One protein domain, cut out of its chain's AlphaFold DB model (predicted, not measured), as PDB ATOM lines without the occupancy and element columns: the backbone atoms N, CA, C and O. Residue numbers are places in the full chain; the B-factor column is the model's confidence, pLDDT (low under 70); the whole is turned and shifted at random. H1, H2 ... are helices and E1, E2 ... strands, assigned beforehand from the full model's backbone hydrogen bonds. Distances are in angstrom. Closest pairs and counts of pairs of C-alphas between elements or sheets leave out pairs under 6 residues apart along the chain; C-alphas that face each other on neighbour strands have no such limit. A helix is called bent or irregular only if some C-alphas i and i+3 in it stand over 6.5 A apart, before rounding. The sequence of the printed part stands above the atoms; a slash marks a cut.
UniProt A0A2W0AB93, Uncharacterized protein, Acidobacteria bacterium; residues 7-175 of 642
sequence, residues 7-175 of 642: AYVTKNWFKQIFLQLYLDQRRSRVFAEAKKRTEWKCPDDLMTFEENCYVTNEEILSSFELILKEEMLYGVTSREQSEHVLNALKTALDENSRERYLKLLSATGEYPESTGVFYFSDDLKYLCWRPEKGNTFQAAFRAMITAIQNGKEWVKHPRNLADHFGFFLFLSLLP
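This is residues 7 to 175 of the 642 residues of an uncharacterized protein of Acidobacteria bacterium (UniProt A0A2W0AB93). A bundle of four helices, H1 to H4, makes one part of the domain, and a smaller part beside it is built on H6, which crosses H1 nearly at a right angle. On H6 pack the short strand hairpin E1 and E2 and, at a steep tilt, the helix H5, while a long stretch without named elements, residues 35 to 56, joins H1 to H2. The printed part has 169 residues, with six named helices and two named strands in the order H1 H2 H3 H4 E1 E2 H5 H6; the sheet, E1 - E2, is antiparallel, and the class is mostly helix. The whole is compact, with a radius of gyration of the C-alphas of 16.8 A and spans of 47 by 38 by 31 A.

H1, residues 11 to 34, touches H2, residues 57 to 73, with its residues 19 to 30 alone; they run the same way at a shallow tilt of 16 degrees, and their closest C-alphas, of Val 30 and Glu 71, are 5.6 A apart. H2 and H3, residues 79 to 94, form a helical hairpin, with the C-alphas of Leu 68 and Ser 82 closest at 6.0 A. H3 and H4, residues 98 to 107, form another, with the C-alphas of Ala 92 and Arg 100 closest at 6.1 A. H4 touches H1, the same way at a shallow tilt of 19 degrees, closest at the C-alphas of Phe 14 and Arg 98, 6.9 A. H1 and H3 are apart, but only just, at 8.1 A. E1, residues 118 to 120, and E2, residues 126 to 129, form a hairpin; N 119 and O 128 are within hydrogen-bond range at 2.9 A. Residues 7 to 8 pair antiparallel with residues 126 to 127 of E2. H5, residues 137 to 149, touches H6, residues 158 to 175, at a steep tilt of 57 degrees, with the C-alphas of Phe 141 and Gly 166 closest at 6.9 A. H6 touches H1 about perpendicular, at 74 degrees, with the C-alphas of Ile 17 and Phe 168 closest at 6.4 A. The C-alphas of Tyr 119 in E1 and Ala 162 in H6 are 4.9 A apart. Every O i to N i+4 pair is within hydrogen-bond range in H1, H2, H3, H4 and H5; in H6 it is 10 of 14.

H1 begins at C-alpha 11, (108.455, 146.138, 79.647), and is 34.9 A long from first to last C-alpha. H2 measures 24.5 A, H3 22.6 A, H4 14.5 A, E1 7.1 A, E2 9.7 A and H5 18.2 A. H6 measures 29.0 A, ends at C-alpha 175, (96.559, 145.245, 95.462), has a kink of 31 degrees near residue 165 and is irregular, with C-alphas 159 and 162 7.2 A apart.

The two C-alphas farthest apart, of Thr 38 and Asn 135, are 49.3 A from each other. The printed part has no cut, and the link from H1 to H2, 22 residues, is long. The mean pLDDT of the printed part is 74.5; 41 residues are under 70, among them 37 to 55 and 152 to 160.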
ATOM      1  N   ALA A   7     109.045 135.817  88.469       82.75
ATOM      2  CA  ALA A   7     107.945 136.650  88.010       82.75
ATOM      3  C   ALA A   7     108.285 137.247  86.639       82.75
ATOM      4  O   ALA A   7     109.381 137.772  86.436       82.75
ATOM      5  N   TYR A   8     107.349 137.177  85.690       83.75
ATOM      6  CA  TYR A   8     107.504 137.864  84.411       83.75
ATOM      7  C   TYR A   8     107.393 139.375  84.622       83.75
ATOM      8  O   TYR A   8     106.390 139.872  85.130       83.75
ATOM      9  N   VAL A   9     108.413 140.111  84.198       78.75
ATOM     10  CA  VAL A   9     108.446 141.567  84.301       78.75
ATOM     11  C   VAL A   9     108.064 142.140  82.950       78.75
ATOM     12  O   VAL A   9     108.827 142.035  81.989       78.75
ATOM     13  N   THR A  10     106.900 142.780  82.847       77.38
ATOM     14  CA  THR A  10     106.509 143.465  81.606       77.38
ATOM     15  C   THR A  10     107.482 144.607  81.294       77.38
ATOM     16  O   THR A  10     108.166 145.131  82.175       77.38
ATOM     17  N   LYS A  11     107.583 145.011  80.023       74.19
ATOM     18  CA  LYS A  11     108.455 146.138  79.647       74.19
ATOM     19  C   LYS A  11     108.036 147.439  80.344       74.19
ATOM     20  O   LYS A  11     108.898 148.187  80.792       74.19
ATOM     21  N   ASN A  12     106.729 147.656  80.492       74.56
ATOM     22  CA  ASN A  12     106.178 148.844  81.140       74.56
ATOM     23  C   ASN A  12     106.507 148.882  82.636       74.56
ATOM     24  O   ASN A  12     106.956 149.915  83.119       74.56
ATOM     25  N   TRP A  13     106.384 147.755  83.346       73.44
ATOM     26  CA  TRP A  13     106.818 147.667  84.745       73.44
ATOM     27  C   TRP A  13     108.315 147.897  84.894       73.44
ATOM     28  O   TRP A  13     108.734 148.634  85.781       73.44
ATOM     29  N   PHE A  14     109.121 147.323  83.993       76.44
ATOM     30  CA  PHE A  14     110.565 147.552  83.996       76.44
ATOM     31  C   PHE A  14     110.904 149.037  83.892       76.44
ATOM     32  O   PHE A  14     111.690 149.551  84.683       76.44
ATOM     33  N   LYS A  15     110.263 149.721  82.943       76.56
ATOM     34  CA  LYS A  15     110.406 151.155  82.723       76.56
ATOM     35  C   LYS A  15     109.963 151.974  83.941       76.56
ATOM     36  O   LYS A  15     110.741 152.789  84.418       76.56
ATOM     37  N   GLN A  16     108.759 151.749  84.467       73.56
ATOM     38  CA  GLN A  16     108.222 152.516  85.600       73.56
ATOM     39  C   GLN A  16     109.090 152.386  86.858       73.56
ATOM     40  O   GLN A  16     109.479 153.394  87.444       73.56
ATOM     41  N   ILE A  17     109.448 151.157  87.238       73.81
ATOM     42  CA  ILE A  17     110.238 150.896  88.450       73.81
ATOM     43  C   ILE A  17     111.653 151.466  88.318       73.81
ATOM     44  O   ILE A  17     112.170 152.075  89.252       73.81
ATOM     45  N   PHE A  18     112.271 151.321  87.144       76.88
ATOM     46  CA  PHE A  18     113.571 151.921  86.862       76.88
ATOM     47  C   PHE A  18     113.565 153.444  87.053       76.88
ATOM     48  O   PHE A  18     114.470 154.001  87.673       76.88
ATOM     49  N   LEU A  19     112.545 154.121  86.525       74.44
ATOM     50  CA  LEU A  19     112.449 155.578  86.582       74.44
ATOM     51  C   LEU A  19     112.195 156.076  88.000       74.44
ATOM     52  O   LEU A  19     112.812 157.055  88.409       74.44
ATOM     53  N   GLN A  20     111.354 155.369  88.758       72.19
ATOM     54  CA  GLN A  20     111.127 155.665  90.169       72.19
ATOM     55  C   GLN A  20     112.433 155.582  90.970       72.19
ATOM     56  O   GLN A  20     112.739 156.490  91.738       72.19
ATOM     57  N   LEU A  21     113.236 154.540  90.734       72.12
ATOM     58  CA  LEU A  21     114.547 154.379  91.366       72.12
ATOM     59  C   LEU A  21     115.503 155.519  91.010       72.12
ATOM     60  O   LEU A  21     116.169 156.064  91.890       72.12
ATOM     61  N   TYR A  22     115.549 155.901  89.734       75.25
ATOM     62  CA  TYR A  22     116.432 156.967  89.275       75.25
ATOM     63  C   TYR A  22     116.030 158.343  89.839       75.25
ATOM     64  O   TYR A  22     116.893 159.121  90.256       75.25
ATOM     65  N   LEU A  23     114.726 158.626  89.935       73.75
ATOM     66  CA  LEU A  23     114.204 159.824  90.603       73.75
ATOM     67  C   LEU A  23     114.518 159.832  92.100       73.75
ATOM     68  O   LEU A  23     114.976 160.849  92.621       73.75
ATOM     69  N   ASP A  24     114.320 158.708  92.792       71.44
ATOM     70  CA  ASP A  24     114.562 158.601  94.234       71.44
ATOM     71  C   ASP A  24     116.037 158.846  94.595       71.44
ATOM     72  O   ASP A  24     116.326 159.541  95.576       71.44
ATOM     73  N   GLN A  25     116.975 158.356  93.776       73.75
ATOM     74  CA  GLN A  25     118.411 158.611  93.945       73.75
ATOM     75  C   GLN A  25     118.745 160.101  93.818       73.75
ATOM     76  O   GLN A  25     119.367 160.681  94.710       73.75
ATOM     77  N   ARG A  26     118.276 160.749  92.748       77.25
ATOM     78  CA  ARG A  26     118.500 162.185  92.517       77.25
ATOM     79  C   ARG A  26     117.878 163.052  93.607       77.25
ATOM     80  O   ARG A  26     118.528 163.953  94.134       77.25
ATOM     81  N   ARG A  27     116.667 162.705  94.046       74.62
ATOM     82  CA  ARG A  27     115.981 163.372  95.161       74.62
ATOM     83  C   ARG A  27     116.794 163.330  96.443       74.62
ATOM     84  O   ARG A  27     116.920 164.339  97.134       74.62
ATOM     85  N   SER A  28     117.391 162.178  96.730       72.25
ATOM     86  CA  SER A  28     118.226 161.985  97.914       72.25
ATOM     87  C   SER A  28     119.441 162.923  97.922       72.25
ATOM     88  O   SER A  28     119.814 163.417  98.983       72.25
ATOM     89  N   ARG A  29     120.011 163.253  96.750       77.38
ATOM     90  CA  ARG A  29     121.113 164.226  96.626       77.38
ATOM     91  C   ARG A  29     120.668 165.647  96.966       77.38
ATOM     92  O   ARG A  29     121.334 166.325  97.745       77.38
ATOM     93  N   VAL A  30     119.525 166.076  96.421       74.88
ATOM     94  CA  VAL A  30     118.932 167.389  96.732       74.88
ATOM     95  C   VAL A  30     118.670 167.498  98.232       74.88
ATOM     96  O   VAL A  30     119.074 168.472  98.862       74.88
ATOM     97  N   PHE A  31     118.067 166.468  98.829       72.88
ATOM     98  CA  PHE A  31     117.810 166.427 100.267       72.88
ATOM     99  C   PHE A  31     119.096 166.465 101.100       72.88
ATOM    100  O   PHE A  31     119.135 167.181 102.098       72.88
ATOM    101  N   ALA A  32     120.155 165.759 100.694       75.62
ATOM    102  CA  ALA A  32     121.437 165.772 101.396       75.62
ATOM    103  C   ALA A  32     122.080 167.170 101.436       75.62
ATOM    104  O   ALA A  32     122.574 167.584 102.483       75.62
ATOM    105  N   GLU A  33     122.042 167.925 100.333       77.69
ATOM    106  CA  GLU A  33     122.537 169.309 100.321       77.69
ATOM    107  C   GLU A  33     121.610 170.262 101.071       77.69
ATOM    108  O   GLU A  33     122.061 171.160 101.784       77.69
ATOM    109  N   ALA A  34     120.304 170.058 100.958       70.81
ATOM    110  CA  ALA A  34     119.336 170.909 101.619       70.81
ATOM    111  C   ALA A  34     119.366 170.789 103.146       70.81
ATOM    112  O   ALA A  34     119.226 171.806 103.820       70.81
ATOM    113  N   LYS A  35     119.643 169.597 103.693       68.56
ATOM    114  CA  LYS A  35     119.888 169.388 105.132       68.56
ATOM    115  C   LYS A  35     121.041 170.239 105.679       68.56
ATOM    116  O   LYS A  35     121.058 170.537 106.867       68.56
ATOM    117  N   LYS A  36     122.000 170.649 104.836       74.38
ATOM    118  CA  LYS A  36     123.117 171.523 105.243       74.38
ATOM    119  C   LYS A  36     122.714 172.995 105.345       74.38
ATOM    120  O   LYS A  36     123.462 173.790 105.912       74.38
ATOM    121  N   ARG A  37     121.572 173.388 104.768       69.12
ATOM    122  CA  ARG A  37     121.074 174.767 104.822       69.12
ATOM    123  C   ARG A  37     120.258 174.969 106.100       69.12
ATOM    124  O   ARG A  37     119.516 174.091 106.520       69.12
ATOM    125  N   THR A  38     120.373 176.146 106.710       56.34
ATOM    126  CA  THR A  38     119.648 176.509 107.943       56.34
ATOM    127  C   THR A  38     118.153 176.761 107.724       56.34
ATOM    128  O   THR A  38     117.394 176.761 108.688       56.34
ATOM    129  N   GLU A  39     117.716 176.955 106.476       59.47
ATOM    130  CA  GLU A  39     116.306 177.104 106.112       59.47
ATOM    131  C   GLU A  39     115.930 176.113 105.002       59.47
ATOM    132  O   GLU A  39     116.471 176.157 103.895       59.47
ATOM    133  N   TRP A  40     114.977 175.227 105.305       61.19
ATOM    134  CA  TRP A  40     114.307 174.391 104.312       61.19
ATOM    135  C   TRP A  40     113.153 175.184 103.696       61.19
ATOM    136  O   TRP A  40     112.227 175.597 104.398       61.19
ATOM    137  N   LYS A  41     113.204 175.390 102.381       62.06
ATOM    138  CA  LYS A  41     112.048 175.810 101.592       62.06
ATOM    139  C   LYS A  41     111.563 174.571 100.868       62.06
ATOM    140  O   LYS A  41     112.335 174.006 100.100       62.06
ATOM    141  N   CYS A  42     110.331 174.149 101.137       55.91
ATOM    142  CA  CYS A  42     109.717 173.080 100.370       55.91
ATOM    143  C   CYS A  42     109.686 173.511  98.898       55.91
ATOM    144  O   CYS A  42     109.119 174.567  98.601       55.91
ATOM    145  N   PRO A  43     110.327 172.778  97.980       56.69
ATOM    146  CA  PRO A  43     110.133 173.039  96.568       56.69
ATOM    147  C   PRO A  43     108.703 172.616  96.241       56.69
ATOM    148  O   PRO A  43     108.373 171.439  96.401       56.69
ATOM    149  N   ASP A  44     107.868 173.579  95.838       50.88
ATOM    150  CA  ASP A  44     106.415 173.418  95.651       50.88
ATOM    151  C   ASP A  44     106.053 172.176  94.797       50.88
ATOM    152  O   ASP A  44     104.999 171.572  94.987       50.88
ATOM    153  N   ASP A  45     106.972 171.731  93.931       49.59
ATOM    154  CA  ASP A  45     106.771 170.650  92.965       49.59
ATOM    155  C   ASP A  45     107.437 169.297  93.329       49.59
ATOM    156  O   ASP A  45     107.249 168.318  92.612       49.59
ATOM    157  N   LEU A  46     108.225 169.189  94.414       47.94
ATOM    158  CA  LEU A  46     108.874 167.915  94.814       47.94
ATOM    159  C   LEU A  46     107.993 167.029  95.710       47.94
ATOM    160  O   LEU A  46     108.277 165.838  95.872       47.94
ATOM    161  N   MET A  47     106.939 167.608  96.292       43.03
ATOM    162  CA  MET A  47     106.035 166.954  97.246       43.03
ATOM    163  C   MET A  47     104.843 166.250  96.597       43.03
ATOM    164  O   MET A  47     104.251 165.370  97.212       43.03
ATOM    165  N   THR A  48     104.511 166.592  95.352       42.06
ATOM    166  CA  THR A  48     103.378 166.019  94.604       42.06
ATOM    167  C   THR A  48     103.679 164.646  93.997       42.06
ATOM    168  O   THR A  48     102.793 164.017  93.419       42.06
ATOM    169  N   PHE A  49     104.901 164.130  94.171       46.09
ATOM    170  CA  PHE A  49     105.279 162.770  93.782       46.09
ATOM    171  C   PHE A  49     104.792 161.733  94.800       46.09
ATOM    172  O   PHE A  49     105.579 161.000  95.411       46.09
ATOM    173  N   GLU A  50     103.472 161.660  94.974       45.62
ATOM    174  CA  GLU A  50     102.825 160.464  95.510       45.62
ATOM    175  C   GLU A  50     103.191 159.254  94.629       45.62
ATOM    176  O   GLU A  50     103.603 159.410  93.479       45.62
ATOM    177  N   GLU A  51     103.098 158.033  95.164       47.12
ATOM    178  CA  GLU A  51     103.352 156.760  94.458       47.12
ATOM    179  C   GLU A  51     102.351 156.467  93.330       47.12
ATOM    180  O   GLU A  51     101.901 155.337  93.146       47.12
ATOM    181  N   ASN A  52     102.003 157.471  92.533       41.28
ATOM    182  CA  ASN A  52     101.350 157.249  91.269       41.28
ATOM    183  C   ASN A  52     102.339 156.505  90.377       41.28
ATOM    184  O   ASN A  52     103.430 156.984  90.065       41.28
ATOM    185  N   CYS A  53     101.950 155.301  89.968       47.09
ATOM    186  CA  CYS A  53     102.560 154.648  88.825       47.09
ATOM    187  C   CYS A  53     102.453 155.634  87.656       47.09
ATOM    188  O   CYS A  53     101.352 155.818  87.143       47.09
ATOM    189  N   TYR A  54     103.554 156.302  87.286       54.66
ATOM    190  CA  TYR A  54     103.560 157.283  86.199       54.66
ATOM    191  C   TYR A  54     102.815 156.723  84.988       54.66
ATOM    192  O   TYR A  54     103.114 155.611  84.530       54.66
ATOM    193  N   VAL A  55     101.834 157.468  84.494       56.31
ATOM    194  CA  VAL A  55     100.913 156.986  83.468       56.31
ATOM    195  C   VAL A  55     101.498 157.263  82.079       56.31
ATOM    196  O   VAL A  55     101.258 156.497  81.144       56.31
ATOM    197  N   THR A  56     102.339 158.301  81.945       72.06
ATOM    198  CA  THR A  56     102.885 158.771  80.661       72.06
ATOM    199  C   THR A  56     104.371 159.167  80.703       72.06
ATOM    200  O   THR A  56     104.926 159.526  81.740       72.06
ATOM    201  N   ASN A  57     105.032 159.144  79.534       76.44
ATOM    202  CA  ASN A  57     106.403 159.659  79.365       76.44
ATOM    203  C   ASN A  57     106.523 161.149  79.722       76.44
ATOM    204  O   ASN A  57     107.588 161.584  80.149       76.44
ATOM    205  N   GLU A  58     105.458 161.918  79.513       78.25
ATOM    206  CA  GLU A  58     105.426 163.361  79.755       78.25
ATOM    207  C   GLU A  58     105.455 163.672  81.253       78.25
ATOM    208  O   GLU A  58     106.281 164.469  81.692       78.25
ATOM    209  N   GLU A  59     104.654 162.959  82.051       73.44
ATOM    210  CA  GLU A  59     104.688 163.056  83.517       73.44
ATOM    211  C   GLU A  59     106.082 162.717  84.060       73.44
ATOM    212  O   GLU A  59     106.612 163.430  84.911       73.44
ATOM    213  N   ILE A  60     106.719 161.670  83.521       73.50
ATOM    214  CA  ILE A  60     108.093 161.296  83.882       73.50
ATOM    215  C   ILE A  60     109.057 162.446  83.572       73.50
ATOM    216  O   ILE A  60     109.806 162.870  84.449       73.50
ATOM    217  N   LEU A  61     109.060 162.954  82.337       79.06
ATOM    218  CA  LEU A  61     109.985 164.014  81.921       79.06
ATOM    219  C   LEU A  61     109.790 165.293  82.733       79.06
ATOM    220  O   LEU A  61     110.778 165.858  83.194       79.06
ATOM    221  N   SER A  62     108.541 165.690  82.981       78.25
ATOM    222  CA  SER A  62     108.212 166.836  83.831       78.25
ATOM    223  C   SER A  62     108.793 166.670  85.241       78.25
ATOM    224  O   SER A  62     109.456 167.573  85.751       78.25
ATOM    225  N   SER A  63     108.668 165.476  85.829       74.00
ATOM    226  CA  SER A  63     109.259 165.149  87.135       74.00
ATOM    227  C   SER A  63     110.777 165.312  87.160       74.00
ATOM    228  O   SER A  63     111.354 165.840  88.114       74.00
ATOM    229  N   PHE A  64     111.438 164.857  86.095       78.06
ATOM    230  CA  PHE A  64     112.884 164.967  85.953       78.06
ATOM    231  C   PHE A  64     113.345 166.408  85.728       78.06
ATOM    232  O   PHE A  64     114.381 166.812  86.248       78.06
ATOM    233  N   GLU A  65     112.597 167.204  84.975       82.25
ATOM    234  CA  GLU A  65     112.917 168.617  84.779       82.25
ATOM    235  C   GLU A  65     112.830 169.391  86.099       82.25
ATOM    236  O   GLU A  65     113.723 170.183  86.410       82.25
ATOM    237  N   LEU A  66     111.816 169.096  86.915       78.12
ATOM    238  CA  LEU A  66     111.658 169.672  88.249       78.12
ATOM    239  C   LEU A  66     112.830 169.313  89.167       78.12
ATOM    240  O   LEU A  66     113.430 170.201  89.774       78.12
ATOM    241  N   ILE A  67     113.218 168.035  89.235       78.19
ATOM    242  CA  ILE A  67     114.312 167.625  90.123       78.19
ATOM    243  C   ILE A  67     115.669 168.179  89.685       78.19
ATOM    244  O   ILE A  67     116.474 168.556  90.530       78.19
ATOM    245  N   LEU A  68     115.916 168.280  88.376       84.81
ATOM    246  CA  LEU A  68     117.143 168.868  87.835       84.81
ATOM    247  C   LEU A  68     117.224 170.370  88.117       84.81
ATOM    248  O   LEU A  68     118.288 170.875  88.475       84.81
ATOM    249  N   LYS A  69     116.097 171.084  88.010       84.19
ATOM    250  CA  LYS A  69     116.005 172.497  88.392       84.19
ATOM    251  C   LYS A  69     116.376 172.695  89.864       84.19
ATOM    252  O   LYS A  69     117.133 173.611  90.184       84.19
ATOM    253  N   GLU A  70     115.894 171.817  90.739       79.56
ATOM    254  CA  GLU A  70     116.242 171.843  92.159       79.56
ATOM    255  C   GLU A  70     117.709 171.473  92.398       79.56
ATOM    256  O   GLU A  70     118.418 172.201  93.087       79.56
ATOM    257  N   GLU A  71     118.234 170.424  91.765       84.25
ATOM    258  CA  GLU A  71     119.663 170.101  91.846       84.25
ATOM    259  C   GLU A  71     120.548 171.288  91.443       84.25
ATOM    260  O   GLU A  71     121.545 171.560  92.112       84.25
ATOM    261  N   MET A  72     120.181 172.034  90.396       87.25
ATOM    262  CA  MET A  72     120.898 173.247  89.997       87.25
ATOM    263  C   MET A  72     120.830 174.336  91.076       87.25
ATOM    264  O   MET A  72     121.842 174.971  91.375       87.25
ATOM    265  N   LEU A  73     119.664 174.538  91.699       83.31
ATOM    266  CA  LEU A  73     119.468 175.498  92.794       83.31
ATOM    267  C   LEU A  73     120.264 175.123  94.060       83.31
ATOM    268  O   LEU A  73     120.704 175.992  94.826       83.31
ATOM    269  N   TYR A  74     120.480 173.825  94.270       79.31
ATOM    270  CA  TYR A  74     121.310 173.292  95.345       79.31
ATOM    271  C   TYR A  74     122.789 173.117  94.970       79.31
ATOM    272  O   TYR A  74     123.587 172.786  95.841       79.31
ATOM    273  N   GLY A  75     123.179 173.411  93.724       82.69
ATOM    274  CA  GLY A  75     124.558 173.269  93.243       82.69
ATOM    275  C   GLY A  75     125.020 171.815  93.081       82.69
ATOM    276  O   GLY A  75     126.217 171.563  92.991       82.69
ATOM    277  N   VAL A  76     124.082 170.863  93.048       84.88
ATOM    278  CA  VAL A  76     124.328 169.422  92.871       84.88
ATOM    279  C   VAL A  76     124.699 169.093  91.421       84.88
ATOM    280  O   VAL A  76     125.485 168.178  91.181       84.88
ATOM    281  N   THR A  77     124.145 169.829  90.453       86.38
ATOM    282  CA  THR A  77     124.361 169.609  89.014       86.38
ATOM    283  C   THR A  77     124.512 170.933  88.264       86.38
ATOM    284  O   THR A  77     123.987 171.966  88.687       86.38
ATOM    285  N   SER A  78     125.202 170.912  87.123       89.12
ATOM    286  CA  SER A  78     125.270 172.045  86.197       89.12
ATOM    287  C   SER A  78     124.136 172.013  85.163       89.12
ATOM    288  O   SER A  78     123.470 170.995  84.953       89.12
ATOM    289  N   ARG A  79     123.926 173.135  84.463       89.50
ATOM    290  CA  ARG A  79     122.976 173.203  83.343       89.50
ATOM    291  C   ARG A  79     123.330 172.212  82.230       89.50
ATOM    292  O   ARG A  79     122.459 171.494  81.759       89.50
ATOM    293  N   GLU A  80     124.605 172.138  81.860       88.81
ATOM    294  CA  GLU A  80     125.100 171.225  80.822       88.81
ATOM    295  C   GLU A  80     124.886 169.754  81.213       88.81
ATOM    296  O   GLU A  80     124.396 168.954  80.416       88.81
ATOM    297  N   GLN A  81     125.165 169.405  82.474       86.69
ATOM    298  CA  GLN A  81     124.904 168.067  83.012       86.69
ATOM    299  C   GLN A  81     123.407 167.738  83.013       86.69
ATOM    300  O   GLN A  81     123.022 166.620  82.671       86.69
ATOM    301  N   SER A  82     122.559 168.709  83.358       86.19
ATOM    302  CA  SER A  82     121.101 168.549  83.346       86.19
ATOM    303  C   SER A  82     120.561 168.309  81.939       86.19
ATOM    304  O   SER A  82     119.793 167.375  81.728       86.19
ATOM    305  N   GLU A  83     121.004 169.101  80.960       88.12
ATOM    306  CA  GLU A  83     120.625 168.943  79.552       88.12
ATOM    307  C   GLU A  83     121.083 167.581  79.004       88.12
ATOM    308  O   GLU A  83     120.316 166.886  78.332       88.12
ATOM    309  N   HIS A  84     122.300 167.147  79.349       87.06
ATOM    310  CA  HIS A  84     122.809 165.829  78.973       87.06
ATOM    311  C   HIS A  84     121.947 164.688  79.536       87.06
ATOM    312  O   HIS A  84     121.548 163.785  78.798       87.06
ATOM    313  N   VAL A  85     121.617 164.747  80.828       83.44
ATOM    314  CA  VAL A  85     120.792 163.737  81.509       83.44
ATOM    315  C   VAL A  85     119.387 163.691  80.925       83.44
ATOM    316  O   VAL A  85     118.877 162.606  80.645       83.44
ATOM    317  N   LEU A  86     118.768 164.851  80.702       85.38
ATOM    318  CA  LEU A  86     117.422 164.936  80.145       85.38
ATOM    319  C   LEU A  86     117.368 164.357  78.724       85.38
ATOM    320  O   LEU A  86     116.440 163.621  78.392       85.38
ATOM    321  N   ASN A  87     118.383 164.617  77.896       86.25
ATOM    322  CA  ASN A  87     118.486 164.038  76.555       86.25
ATOM    323  C   ASN A  87     118.714 162.520  76.590       86.25
ATOM    324  O   ASN A  87     118.094 161.778  75.818       86.25
ATOM    325  N   ALA A  88     119.560 162.035  77.504       82.38
ATOM    326  CA  ALA A  88     119.777 160.604  77.700       82.38
ATOM    327  C   ALA A  88     118.488 159.894  78.151       82.38
ATOM    328  O   ALA A  88     118.165 158.819  77.639       82.38
ATOM    329  N   LEU A  89     117.718 160.527  79.042       81.12
ATOM    330  CA  LEU A  89     116.420 160.039  79.492       81.12
ATOM    331  C   LEU A  89     115.398 160.008  78.352       81.12
ATOM    332  O   LEU A  89     114.794 158.963  78.141       81.12
ATOM    333  N   LYS A  90     115.240 161.094  77.581       84.69
ATOM    334  CA  LYS A  90     114.347 161.138  76.404       84.69
ATOM    335  C   LYS A  90     114.639 159.979  75.452       84.69
ATOM    336  O   LYS A  90     113.755 159.189  75.142       84.69
ATOM    337  N   THR A  91     115.917 159.781  75.134       81.69
ATOM    338  CA  THR A  91     116.358 158.679  74.272       81.69
ATOM    339  C   THR A  91     116.023 157.299  74.861       81.69
ATOM    340  O   THR A  91     115.620 156.389  74.140       81.69
ATOM    341  N   ALA A  92     116.171 157.117  76.177       77.00
ATOM    342  CA  ALA A  92     115.805 155.872  76.853       77.00
ATOM    343  C   ALA A  92     114.280 155.670  76.970       77.00
ATOM    344  O   ALA A  92     113.812 154.538  77.062       77.00
ATOM    345  N   LEU A  93     113.481 156.740  76.996       75.50
ATOM    346  CA  LEU A  93     112.019 156.656  77.029       75.50
ATOM    347  C   LEU A  93     111.424 156.306  75.662       75.50
ATOM    348  O   LEU A  93     110.412 155.594  75.637       75.50
ATOM    349  N   ASP A  94     112.056 156.780  74.585       73.62
ATOM    350  CA  ASP A  94     111.699 156.501  73.189       73.62
ATOM    351  C   ASP A  94     112.016 155.051  72.802       73.62
ATOM    352  O   ASP A  94     111.238 154.379  72.121       73.62
ATOM    353  N   GLU A  95     113.134 154.519  73.295       64.50
ATOM    354  CA  GLU A  95     113.512 153.128  73.082       64.50
ATOM    355  C   GLU A  95     112.999 152.227  74.209       64.50
ATOM    356  O   GLU A  95     113.507 152.228  75.325       64.50
ATOM    357  N   ASN A  96     112.019 151.370  73.914       66.88
ATOM    358  CA  ASN A  96     111.437 150.428  74.879       66.88
ATOM    359  C   ASN A  96     112.364 149.212  75.174       66.88
ATOM    360  O   ASN A  96     111.982 148.050  74.958       66.88
ATOM    361  N   SER A  97     113.607 149.476  75.608       74.75
ATOM    362  CA  SER A  97     114.690 148.504  75.829       74.75
ATOM    363  C   SER A  97     115.213 148.505  77.272       74.75
ATOM    364  O   SER A  97     115.760 149.493  77.760       74.75
ATOM    365  N   ARG A  98     115.131 147.341  77.936       77.06
ATOM    366  CA  ARG A  98     115.594 147.133  79.324       77.06
ATOM    367  C   ARG A  98     117.094 147.373  79.507       77.06
ATOM    368  O   ARG A  98     117.515 147.909  80.528       77.06
ATOM    369  N   GLU A  99     117.900 147.019  78.511       79.06
ATOM    370  CA  GLU A  99     119.354 147.200  78.566       79.06
ATOM    371  C   GLU A  99     119.761 148.671  78.584       79.06
ATOM    372  O   GLU A  99     120.754 149.026  79.217       79.06
ATOM    373  N   ARG A 100     119.015 149.539  77.892       77.31
ATOM    374  CA  ARG A 100     119.354 150.963  77.807       77.31
ATOM    375  C   ARG A 100     119.071 151.686  79.118       77.31
ATOM    376  O   ARG A 100     119.878 152.514  79.522       77.31
ATOM    377  N   TYR A 101     118.011 151.288  79.821       77.19
ATOM    378  CA  TYR A 101     117.772 151.703  81.201       77.19
ATOM    379  C   TYR A 101     118.957 151.318  82.101       77.19
ATOM    380  O   TYR A 101     119.586 152.186  82.701       77.19
ATOM    381  N   LEU A 102     119.376 150.048  82.114       76.00
ATOM    382  CA  LEU A 102     120.534 149.626  82.920       76.00
ATOM    383  C   LEU A 102     121.836 150.352  82.539       76.00
ATOM    384  O   LEU A 102     122.623 150.697  83.422       76.00
ATOM    385  N   LYS A 103     122.062 150.616  81.243       77.69
ATOM    386  CA  LYS A 103     123.200 151.423  80.770       77.69
ATOM    387  C   LYS A 103     123.134 152.858  81.291       77.69
ATOM    388  O   LYS A 103     124.172 153.375  81.682       77.69
ATOM    389  N   LEU A 104     121.949 153.471  81.334       76.50
ATOM    390  CA  LEU A 104     121.757 154.816  81.878       76.50
ATOM    391  C   LEU A 104     122.134 154.877  83.367       76.50
ATOM    392  O   LEU A 104     122.947 155.719  83.725       76.50
ATOM    393  N   LEU A 105     121.642 153.954  84.207       72.75
ATOM    394  CA  LEU A 105     122.062 153.874  85.621       72.75
ATOM    395  C   LEU A 105     123.561 153.589  85.768       72.75
ATOM    396  O   LEU A 105     124.233 154.143  86.628       72.75
ATOM    397  N   SER A 106     124.114 152.726  84.914       72.88
ATOM    398  CA  SER A 106     125.544 152.412  84.988       72.88
ATOM    399  C   SER A 106     126.413 153.614  84.620       72.88
ATOM    400  O   SER A 106     127.455 153.832  85.233       72.88
ATOM    401  N   ALA A 107     125.979 154.415  83.644       73.06
ATOM    402  CA  ALA A 107     126.683 155.614  83.206       73.06
ATOM    403  C   ALA A 107     126.717 156.714  84.279       73.06
ATOM    404  O   ALA A 107     127.629 157.535  84.263       73.06
ATOM    405  N   THR A 108     125.771 156.727  85.225       68.69
ATOM    406  CA  THR A 108     125.803 157.678  86.350       68.69
ATOM    407  C   THR A 108     126.773 157.253  87.453       68.69
ATOM    408  O   THR A 108     127.074 158.058  88.332       68.69
ATOM    409  N   GLY A 109     127.281 156.014  87.413       65.50
ATOM    410  CA  GLY A 109     128.109 155.432  88.472       65.50
ATOM    411  C   GLY A 109     127.327 155.105  89.748       65.50
ATOM    412  O   GLY A 109     127.931 154.771  90.768       65.50
ATOM    413  N   GLU A 110     125.996 155.194  89.708       62.56
ATOM    414  CA  GLU A 110     125.114 154.970  90.850       62.56
ATOM    415  C   GLU A 110     124.607 153.534  90.847       62.56
ATOM    416  O   GLU A 110     123.568 153.197  90.277       62.56
ATOM    417  N   TYR A 111     125.364 152.659  91.496       65.06
ATOM    418  CA  TYR A 111     124.979 151.263  91.627       65.06
ATOM    419  C   TYR A 111     124.183 151.062  92.916       65.06
ATOM    420  O   TYR A 111     124.739 151.294  93.992       65.06
ATOM    421  N   PRO A 112     122.913 150.624  92.838       65.06
ATOM    422  CA  PRO A 112     122.176 150.262  94.036       65.06
ATOM    423  C   PRO A 112     122.874 149.099  94.738       65.06
ATOM    424  O   PRO A 112     123.354 148.156  94.099       65.06
ATOM    425  N   GLU A 113     122.930 149.176  96.062       67.94
ATOM    426  CA  GLU A 113     123.374 148.061  96.888       67.94
ATOM    427  C   GLU A 113     122.327 146.939  96.848       67.94
ATOM    428  O   GLU A 113     121.129 147.177  96.672       67.94
ATOM    429  N   SER A 114     122.774 145.694  96.967       73.38
ATOM    430  CA  SER A 114     121.890 144.530  96.959       73.38
ATOM    431  C   SER A 114     122.366 143.447  97.909       73.38
ATOM    432  O   SER A 114     123.564 143.259  98.106       73.38
ATOM    433  N   THR A 115     121.391 142.718  98.435       76.88
ATOM    434  CA  THR A 115     121.494 141.517  99.269       76.88
ATOM    435  C   THR A 115     121.655 140.228  98.454       76.88
ATOM    436  O   THR A 115     121.904 139.156  99.005       76.88
ATOM    437  N   GLY A 116     121.472 140.303  97.131       82.12
ATOM    438  CA  GLY A 116     121.567 139.175  96.206       82.12
ATOM    439  C   GLY A 116     120.403 138.185  96.275       82.12
ATOM    440  O   GLY A 116     120.538 137.072  95.763       82.12
ATOM    441  N   VAL A 117     119.284 138.547  96.907       87.69
ATOM    442  CA  VAL A 117     118.107 137.675  97.042       87.69
ATOM    443  C   VAL A 117     117.379 137.514  95.711       87.69
ATOM    444  O   VAL A 117     117.046 136.390  95.316       87.69
ATOM    445  N   PHE A 118     117.180 138.625  95.008       88.19
ATOM    446  CA  PHE A 118     116.596 138.672  93.680       88.19
ATOM    447  C   PHE A 118     117.678 138.816  92.606       88.19
ATOM    448  O   PHE A 118     118.746 139.390  92.822       88.19
ATOM    449  N   TYR A 119     117.389 138.307  91.411       86.81
ATOM    450  CA  TYR A 119     118.223 138.465  90.222       86.81
ATOM    451  C   TYR A 119     117.353 138.499  88.963       86.81
ATOM    452  O   TYR A 119     116.263 137.931  88.931       86.81
ATOM    453  N   PHE A 120     117.823 139.161  87.909       85.50
ATOM    454  CA  PHE A 120     117.175 139.068  86.601       85.50
ATOM    455  C   PHE A 120     117.683 137.850  85.830       85.50
ATOM    456  O   PHE A 120     118.853 137.488  85.944       85.50
ATOM    457  N   SER A 121     116.822 137.253  85.006       86.81
ATOM    458  CA  SER A 121     117.261 136.333  83.951       86.81
ATOM    459  C   SER A 121     118.208 137.034  82.971       86.81
ATOM    460  O   SER A 121     118.161 138.257  82.823       86.81
ATOM    461  N   ASP A 122     119.023 136.266  82.241       83.81
ATOM    462  CA  ASP A 122     119.972 136.818  81.259       83.81
ATOM    463  C   ASP A 122     119.290 137.691  80.188       83.81
ATOM    464  O   ASP A 122     119.866 138.666  79.715       83.81
ATOM    465  N   ASP A 123     118.037 137.380  79.839       83.81
ATOM    466  CA  ASP A 123     117.226 138.140  78.881       83.81
ATOM    467  C   ASP A 123     116.401 139.282  79.511       83.81
ATOM    468  O   ASP A 123     115.602 139.931  78.824       83.81
ATOM    469  N   LEU A 124     116.570 139.518  80.818       81.62
ATOM    470  CA  LEU A 124     115.901 140.542  81.627       81.62
ATOM    471  C   LEU A 124     114.363 140.466  81.621       81.62
ATOM    472  O   LEU A 124     113.691 141.434  81.985       81.62
ATOM    473  N   LYS A 125     113.767 139.353  81.174       84.69
ATOM    474  CA  LYS A 125     112.303 139.191  81.131       84.69
ATOM    475  C   LYS A 125     111.719 138.711  82.448       84.69
ATOM    476  O   LYS A 125     110.532 138.921  82.683       84.69
ATOM    477  N   TYR A 126     112.532 138.078  83.283       86.75
ATOM    478  CA  TYR A 126     112.089 137.500  84.536       86.75
ATOM    479  C   TYR A 126     112.876 138.091  85.694       86.75
ATOM    480  O   TYR A 126     114.101 138.184  85.631       86.75
ATOM    481  N   LEU A 127     112.161 138.463  86.751       87.94
ATOM    482  CA  LEU A 127     112.742 138.662  88.069       87.94
ATOM    483  C   LEU A 127     112.633 137.339  88.815       87.94
ATOM    484  O   LEU A 127     111.531 136.884  89.115       87.94
ATOM    485  N   CYS A 128     113.763 136.722  89.102       89.88
ATOM    486  CA  CYS A 128     113.843 135.472  89.830       89.88
ATOM    487  C   CYS A 128     114.357 135.712  91.248       89.88
ATOM    488  O   CYS A 128     115.008 136.718  91.529       89.88
ATOM    489  N   TRP A 129     114.071 134.778  92.148       90.38
ATOM    490  CA  TRP A 129     114.645 134.773  93.488       90.38
ATOM    491  C   TRP A 129     115.255 133.423  93.818       90.38
ATOM    492  O   TRP A 129     114.896 132.374  93.273       90.38
ATOM    493  N   ARG A 130     116.230 133.476  94.713       87.50
ATOM    494  CA  ARG A 130     116.951 132.311  95.212       87.50
ATOM    495  C   ARG A 130     116.023 131.427  96.059       87.50
ATOM    496  O   ARG A 130     115.519 131.919  97.068       87.50
ATOM    497  N   PRO A 131     115.795 130.148  95.699       85.06
ATOM    498  CA  PRO A 131     114.969 129.237  96.496       85.06
ATOM    499  C   PRO A 131     115.425 129.131  97.957       85.06
ATOM    500  O   PRO A 131     114.598 129.082  98.861       85.06
ATOM    501  N   GLU A 132     116.738 129.185  98.204       87.56
ATOM    502  CA  GLU A 132     117.329 129.173  99.546       87.56
ATOM    503  C   GLU A 132     116.963 130.401 100.399       87.56
ATOM    504  O   GLU A 132     117.143 130.386 101.614       87.56
ATOM    505  N   LYS A 133     116.438 131.465  99.778       84.94
ATOM    506  CA  LYS A 133     115.937 132.673 100.447       84.94
ATOM    507  C   LYS A 133     114.414 132.662 100.621       84.94
ATOM    508  O   LYS A 133     113.880 133.560 101.261       84.94
ATOM    509  N   GLY A 134     113.714 131.662 100.082       84.50
ATOM    510  CA  GLY A 134     112.273 131.497 100.235       84.50
ATOM    511  C   GLY A 134     111.617 130.788  99.049       84.50
ATOM    512  O   GLY A 134     111.906 131.073  97.887       84.50
ATOM    513  N   ASN A 135     110.661 129.906  99.344       83.69
ATOM    514  CA  ASN A 135     109.889 129.183  98.324       83.69
ATOM    515  C   ASN A 135     108.756 130.023  97.707       83.69
ATOM    516  O   ASN A 135     108.134 129.602  96.739       83.69
ATOM    517  N   THR A 136     108.481 131.207  98.256       82.56
ATOM    518  CA  THR A 136     107.500 132.163  97.729       82.56
ATOM    519  C   THR A 136     108.160 133.521  97.523       82.56
ATOM    520  O   THR A 136     109.142 133.853  98.192       82.56
ATOM    521  N   PHE A 137     107.594 134.337  96.632       82.56
ATOM    522  CA  PHE A 137     108.055 135.711  96.421       82.56
ATOM    523  C   PHE A 137     108.024 136.531  97.721       82.56
ATOM    524  O   PHE A 137     108.952 137.280  98.002       82.56
ATOM    525  N   GLN A 138     106.989 136.342  98.548       80.44
ATOM    526  CA  GLN A 138     106.853 137.020  99.839       80.44
ATOM    527  C   GLN A 138     107.957 136.602 100.822       80.44
ATOM    528  O   GLN A 138     108.549 137.464 101.467       80.44
ATOM    529  N   ALA A 139     108.280 135.306 100.906       81.62
ATOM    530  CA  ALA A 139     109.371 134.816 101.749       81.62
ATOM    531  C   ALA A 139     110.735 135.352 101.279       81.62
ATOM    532  O   ALA A 139     111.534 135.799 102.099       81.62
ATOM    533  N   ALA A 140     110.968 135.400  99.964       87.00
ATOM    534  CA  ALA A 140     112.167 136.018  99.407       87.00
ATOM    535  C   ALA A 140     112.225 137.526  99.702       87.00
ATOM    536  O   ALA A 140     113.246 138.024 100.165       87.00
ATOM    537  N   PHE A 141     111.119 138.253  99.533       85.44
ATOM    538  CA  PHE A 141     111.038 139.668  99.901       85.44
ATOM    539  C   PHE A 141     111.369 139.884 101.386       85.44
ATOM    540  O   PHE A 141     112.136 140.782 101.717       85.44
ATOM    541  N   ARG A 142     110.883 139.017 102.286       82.19
ATOM    542  CA  ARG A 142     111.255 139.052 103.711       82.19
ATOM    543  C   ARG A 142     112.742 138.851 103.927       82.19
ATOM    544  O   ARG A 142     113.350 139.642 104.637       82.19
ATOM    545  N   ALA A 143     113.322 137.829 103.304       85.38
ATOM    546  CA  ALA A 143     114.749 137.561 103.416       85.38
ATOM    547  C   ALA A 143     115.590 138.750 102.933       85.38
ATOM    548  O   ALA A 143     116.586 139.084 103.573       85.38
ATOM    549  N   MET A 144     115.160 139.415 101.855       86.56
ATOM    550  CA  MET A 144     115.773 140.651 101.368       86.56
ATOM    551  C   MET A 144     115.686 141.750 102.428       86.56
ATOM    552  O   MET A 144     116.720 142.223 102.880       86.56
ATOM    553  N   ILE A 145     114.486 142.111 102.890       82.38
ATOM    554  CA  ILE A 145     114.296 143.165 103.900       82.38
ATOM    555  C   ILE A 145     115.101 142.884 105.176       82.38
ATOM    556  O   ILE A 145     115.784 143.772 105.674       82.38
ATOM    557  N   THR A 146     115.096 141.646 105.673       81.50
ATOM    558  CA  THR A 146     115.873 141.254 106.856       81.50
ATOM    559  C   THR A 146     117.385 141.356 106.626       81.50
ATOM    560  O   THR A 146     118.113 141.739 107.541       81.50
ATOM    561  N   ALA A 147     117.883 141.025 105.433       81.25
ATOM    562  CA  ALA A 147     119.301 141.166 105.106       81.25
ATOM    563  C   ALA A 147     119.729 142.641 105.060       81.25
ATOM    564  O   ALA A 147     120.735 142.993 105.678       81.25
ATOM    565  N   ILE A 148     118.916 143.494 104.426       79.38
ATOM    566  CA  ILE A 148     119.093 144.954 104.414       79.38
ATOM    567  C   ILE A 148     119.152 145.485 105.857       79.38
ATOM    568  O   ILE A 148     120.127 146.120 106.251       79.38
ATOM    569  N   GLN A 149     118.153 145.138 106.668       78.75
ATOM    570  CA  GLN A 149     118.007 145.558 108.063       78.75
ATOM    571  C   GLN A 149     119.183 145.166 108.955       78.75
ATOM    572  O   GLN A 149     119.569 145.922 109.845       78.75
ATOM    573  N   ASN A 150     119.740 143.976 108.734       77.50
ATOM    574  CA  ASN A 150     120.866 143.468 109.508       77.50
ATOM    575  C   ASN A 150     122.221 144.021 109.036       77.50
ATOM    576  O   ASN A 150     123.230 143.716 109.669       77.50
ATOM    577  N   GLY A 151     122.279 144.757 107.918       70.44
ATOM    578  CA  GLY A 151     123.522 145.297 107.355       70.44
ATOM    579  C   GLY A 151     124.554 144.232 106.957       70.44
ATOM    580  O   GLY A 151     125.729 144.542 106.765       70.44
ATOM    581  N   LYS A 152     124.142 142.964 106.862       57.41
ATOM    582  CA  LYS A 152     125.018 141.837 106.533       57.41
ATOM    583  C   LYS A 152     124.925 141.592 105.029       57.41
ATOM    584  O   LYS A 152     123.931 141.043 104.572       57.41
ATOM    585  N   GLU A 153     125.985 141.968 104.309       55.16
ATOM    586  CA  GLU A 153     126.270 141.593 102.907       55.16
ATOM    587  C   GLU A 153     125.615 142.451 101.809       55.16
ATOM    588  O   GLU A 153     124.866 141.967 100.963       55.16
ATOM    589  N   TRP A 154     125.982 143.729 101.758       62.06
ATOM    590  CA  TRP A 154     125.699 144.576 100.602       62.06
ATOM    591  C   TRP A 154     126.741 144.393  99.492       62.06
ATOM    592  O   TRP A 154     127.946 144.508  99.722       62.06
ATOM    593  N   VAL A 155     126.281 144.161  98.263       56.50
ATOM    594  CA  VAL A 155     127.124 144.106  97.060       56.50
ATOM    595  C   VAL A 155     126.813 145.300  96.159       56.50
ATOM    596  O   VAL A 155     125.668 145.489  95.749       56.50
ATOM    597  N   LYS A 156     127.838 146.079  95.797       54.12
ATOM    598  CA  LYS A 156     127.726 147.188  94.835       54.12
ATOM    599  C   LYS A 156     127.859 146.663  93.407       54.12
ATOM    600  O   LYS A 156     128.957 146.287  93.002       54.12
ATOM    601  N   HIS A 157     126.763 146.619  92.643       53.94
ATOM    602  CA  HIS A 157     126.815 146.205  91.236       53.94
ATOM    603  C   HIS A 157     125.574 146.651  90.420       53.94
ATOM    604  O   HIS A 157     124.449 146.452  90.873       53.94
ATOM    605  N   PRO A 158     125.725 147.154  89.175       47.81
ATOM    606  CA  PRO A 158     124.609 147.651  88.347       47.81
ATOM    607  C   PRO A 158     123.533 146.618  88.024       47.81
ATOM    608  O   PRO A 158     122.357 146.949  87.905       47.81
ATOM    609  N   ARG A 159     123.927 145.349  87.866       51.91
ATOM    610  CA  ARG A 159     122.981 144.254  87.587       51.91
ATOM    611  C   ARG A 159     122.234 143.764  88.832       51.91
ATOM    612  O   ARG A 159     121.327 142.951  88.691       51.91
ATOM    613  N   ASN A 160     122.555 144.285  90.018       64.50
ATOM    614  CA  ASN A 160     121.889 143.911  91.264       64.50
ATOM    615  C   ASN A 160     120.693 144.825  91.616       64.50
ATOM    616  O   ASN A 160     120.156 144.766  92.718       64.50
ATOM    617  N   LEU A 161     120.198 145.605  90.643       73.25
ATOM    618  CA  LEU A 161     118.912 146.319  90.707       73.25
ATOM    619  C   LEU A 161     117.728 145.393  91.048       73.25
ATOM    620  O   LEU A 161     116.666 145.867  91.425       73.25
ATOM    621  N   ALA A 162     117.888 144.079  90.898       80.81
ATOM    622  CA  ALA A 162     116.839 143.093  91.102       80.81
ATOM    623  C   ALA A 162     116.196 143.141  92.500       80.81
ATOM    624  O   ALA A 162     114.987 142.979  92.579       80.81
ATOM    625  N   ASP A 163     116.939 143.420  93.575       80.81
ATOM    626  CA  ASP A 163     116.346 143.557  94.921       80.81
ATOM    627  C   ASP A 163     115.446 144.793  95.021       80.81
ATOM    628  O   ASP A 163     114.304 144.720  95.468       80.81
ATOM    629  N   HIS A 164     115.924 145.925  94.508       77.38
ATOM    630  CA  HIS A 164     115.127 147.144  94.398       77.38
ATOM    631  C   HIS A 164     113.892 146.911  93.522       77.38
ATOM    632  O   HIS A 164     112.786 147.339  93.845       77.38
ATOM    633  N   PHE A 165     114.061 146.167  92.433       79.75
ATOM    634  CA  PHE A 165     112.962 145.779  91.571       79.75
ATOM    635  C   PHE A 165     111.970 144.863  92.286       79.75
ATOM    636  O   PHE A 165     110.771 145.066  92.160       79.75
ATOM    637  N   GLY A 166     112.452 143.897  93.067       81.06
ATOM    638  CA  GLY A 166     111.645 143.038  93.928       81.06
ATOM    639  C   GLY A 166     110.870 143.845  94.963       81.06
ATOM    640  O   GLY A 166     109.698 143.562  95.193       81.06
ATOM    641  N   PHE A 167     111.472 144.903  95.512       79.56
ATOM    642  CA  PHE A 167     110.794 145.824  96.414       79.56
ATOM    643  C   PHE A 167     109.617 146.533  95.747       79.56
ATOM    644  O   PHE A 167     108.489 146.425  96.218       79.56
ATOM    645  N   PHE A 168     109.847 147.208  94.623       75.88
ATOM    646  CA  PHE A 168     108.775 147.914  93.919       75.88
ATOM    647  C   PHE A 168     107.745 146.965  93.298       75.88
ATOM    648  O   PHE A 168     106.555 147.263  93.299       75.88
ATOM    649  N   LEU A 169     108.177 145.792  92.833       76.94
ATOM    650  CA  LEU A 169     107.283 144.740  92.365       76.94
ATOM    651  C   LEU A 169     106.363 144.258  93.490       76.94
ATOM    652  O   LEU A 169     105.179 144.047  93.250       76.94
ATOM    653  N   PHE A 170     106.878 144.120  94.715       77.88
ATOM    654  CA  PHE A 170     106.051 143.829  95.881       77.88
ATOM    655  C   PHE A 170     104.976 144.907  96.067       77.88
ATOM    656  O   PHE A 170     103.804 144.553  96.155       77.88
ATOM    657  N   LEU A 171     105.329 146.199  95.991       72.38
ATOM    658  CA  LEU A 171     104.349 147.299  96.054       72.38
ATOM    659  C   LEU A 171     103.260 147.171  94.982       72.38
ATOM    660  O   LEU A 171     102.075 147.295  95.283       72.38
ATOM    661  N   SER A 172     103.654 146.893  93.737       67.94
ATOM    662  CA  SER A 172     102.724 146.785  92.607       67.94
ATOM    663  C   SER A 172     101.826 145.549  92.668       67.94
ATOM    664  O   SER A 172     100.743 145.564  92.091       67.94
ATOM    665  N   LEU A 173     102.264 144.477  93.335       69.06
ATOM    666  CA  LEU A 173     101.511 143.229  93.450       69.06
ATOM    667  C   LEU A 173     100.565 143.196  94.655       69.06
ATOM    668  O   LEU A 173      99.598 142.439  94.619       69.06
ATOM    669  N   LEU A 174     100.800 144.011  95.690       66.25
ATOM    670  CA  LEU A 174      99.968 144.053  96.901       66.25
ATOM    671  C   LEU A 174      98.458 144.207  96.637       66.25
ATOM    672  O   LEU A 174      97.697 143.463  97.251       66.25
ATOM    673  N   PRO A 175      97.992 145.087  95.725       59.94
ATOM    674  CA  PRO A 175      96.559 145.245  95.462       59.94
ATOM    675  C   PRO A 175      95.911 144.029  94.784       59.94
ATOM    676  O   PRO A 175      94.690 143.909  94.789       59.94
TER     677      PRO A 175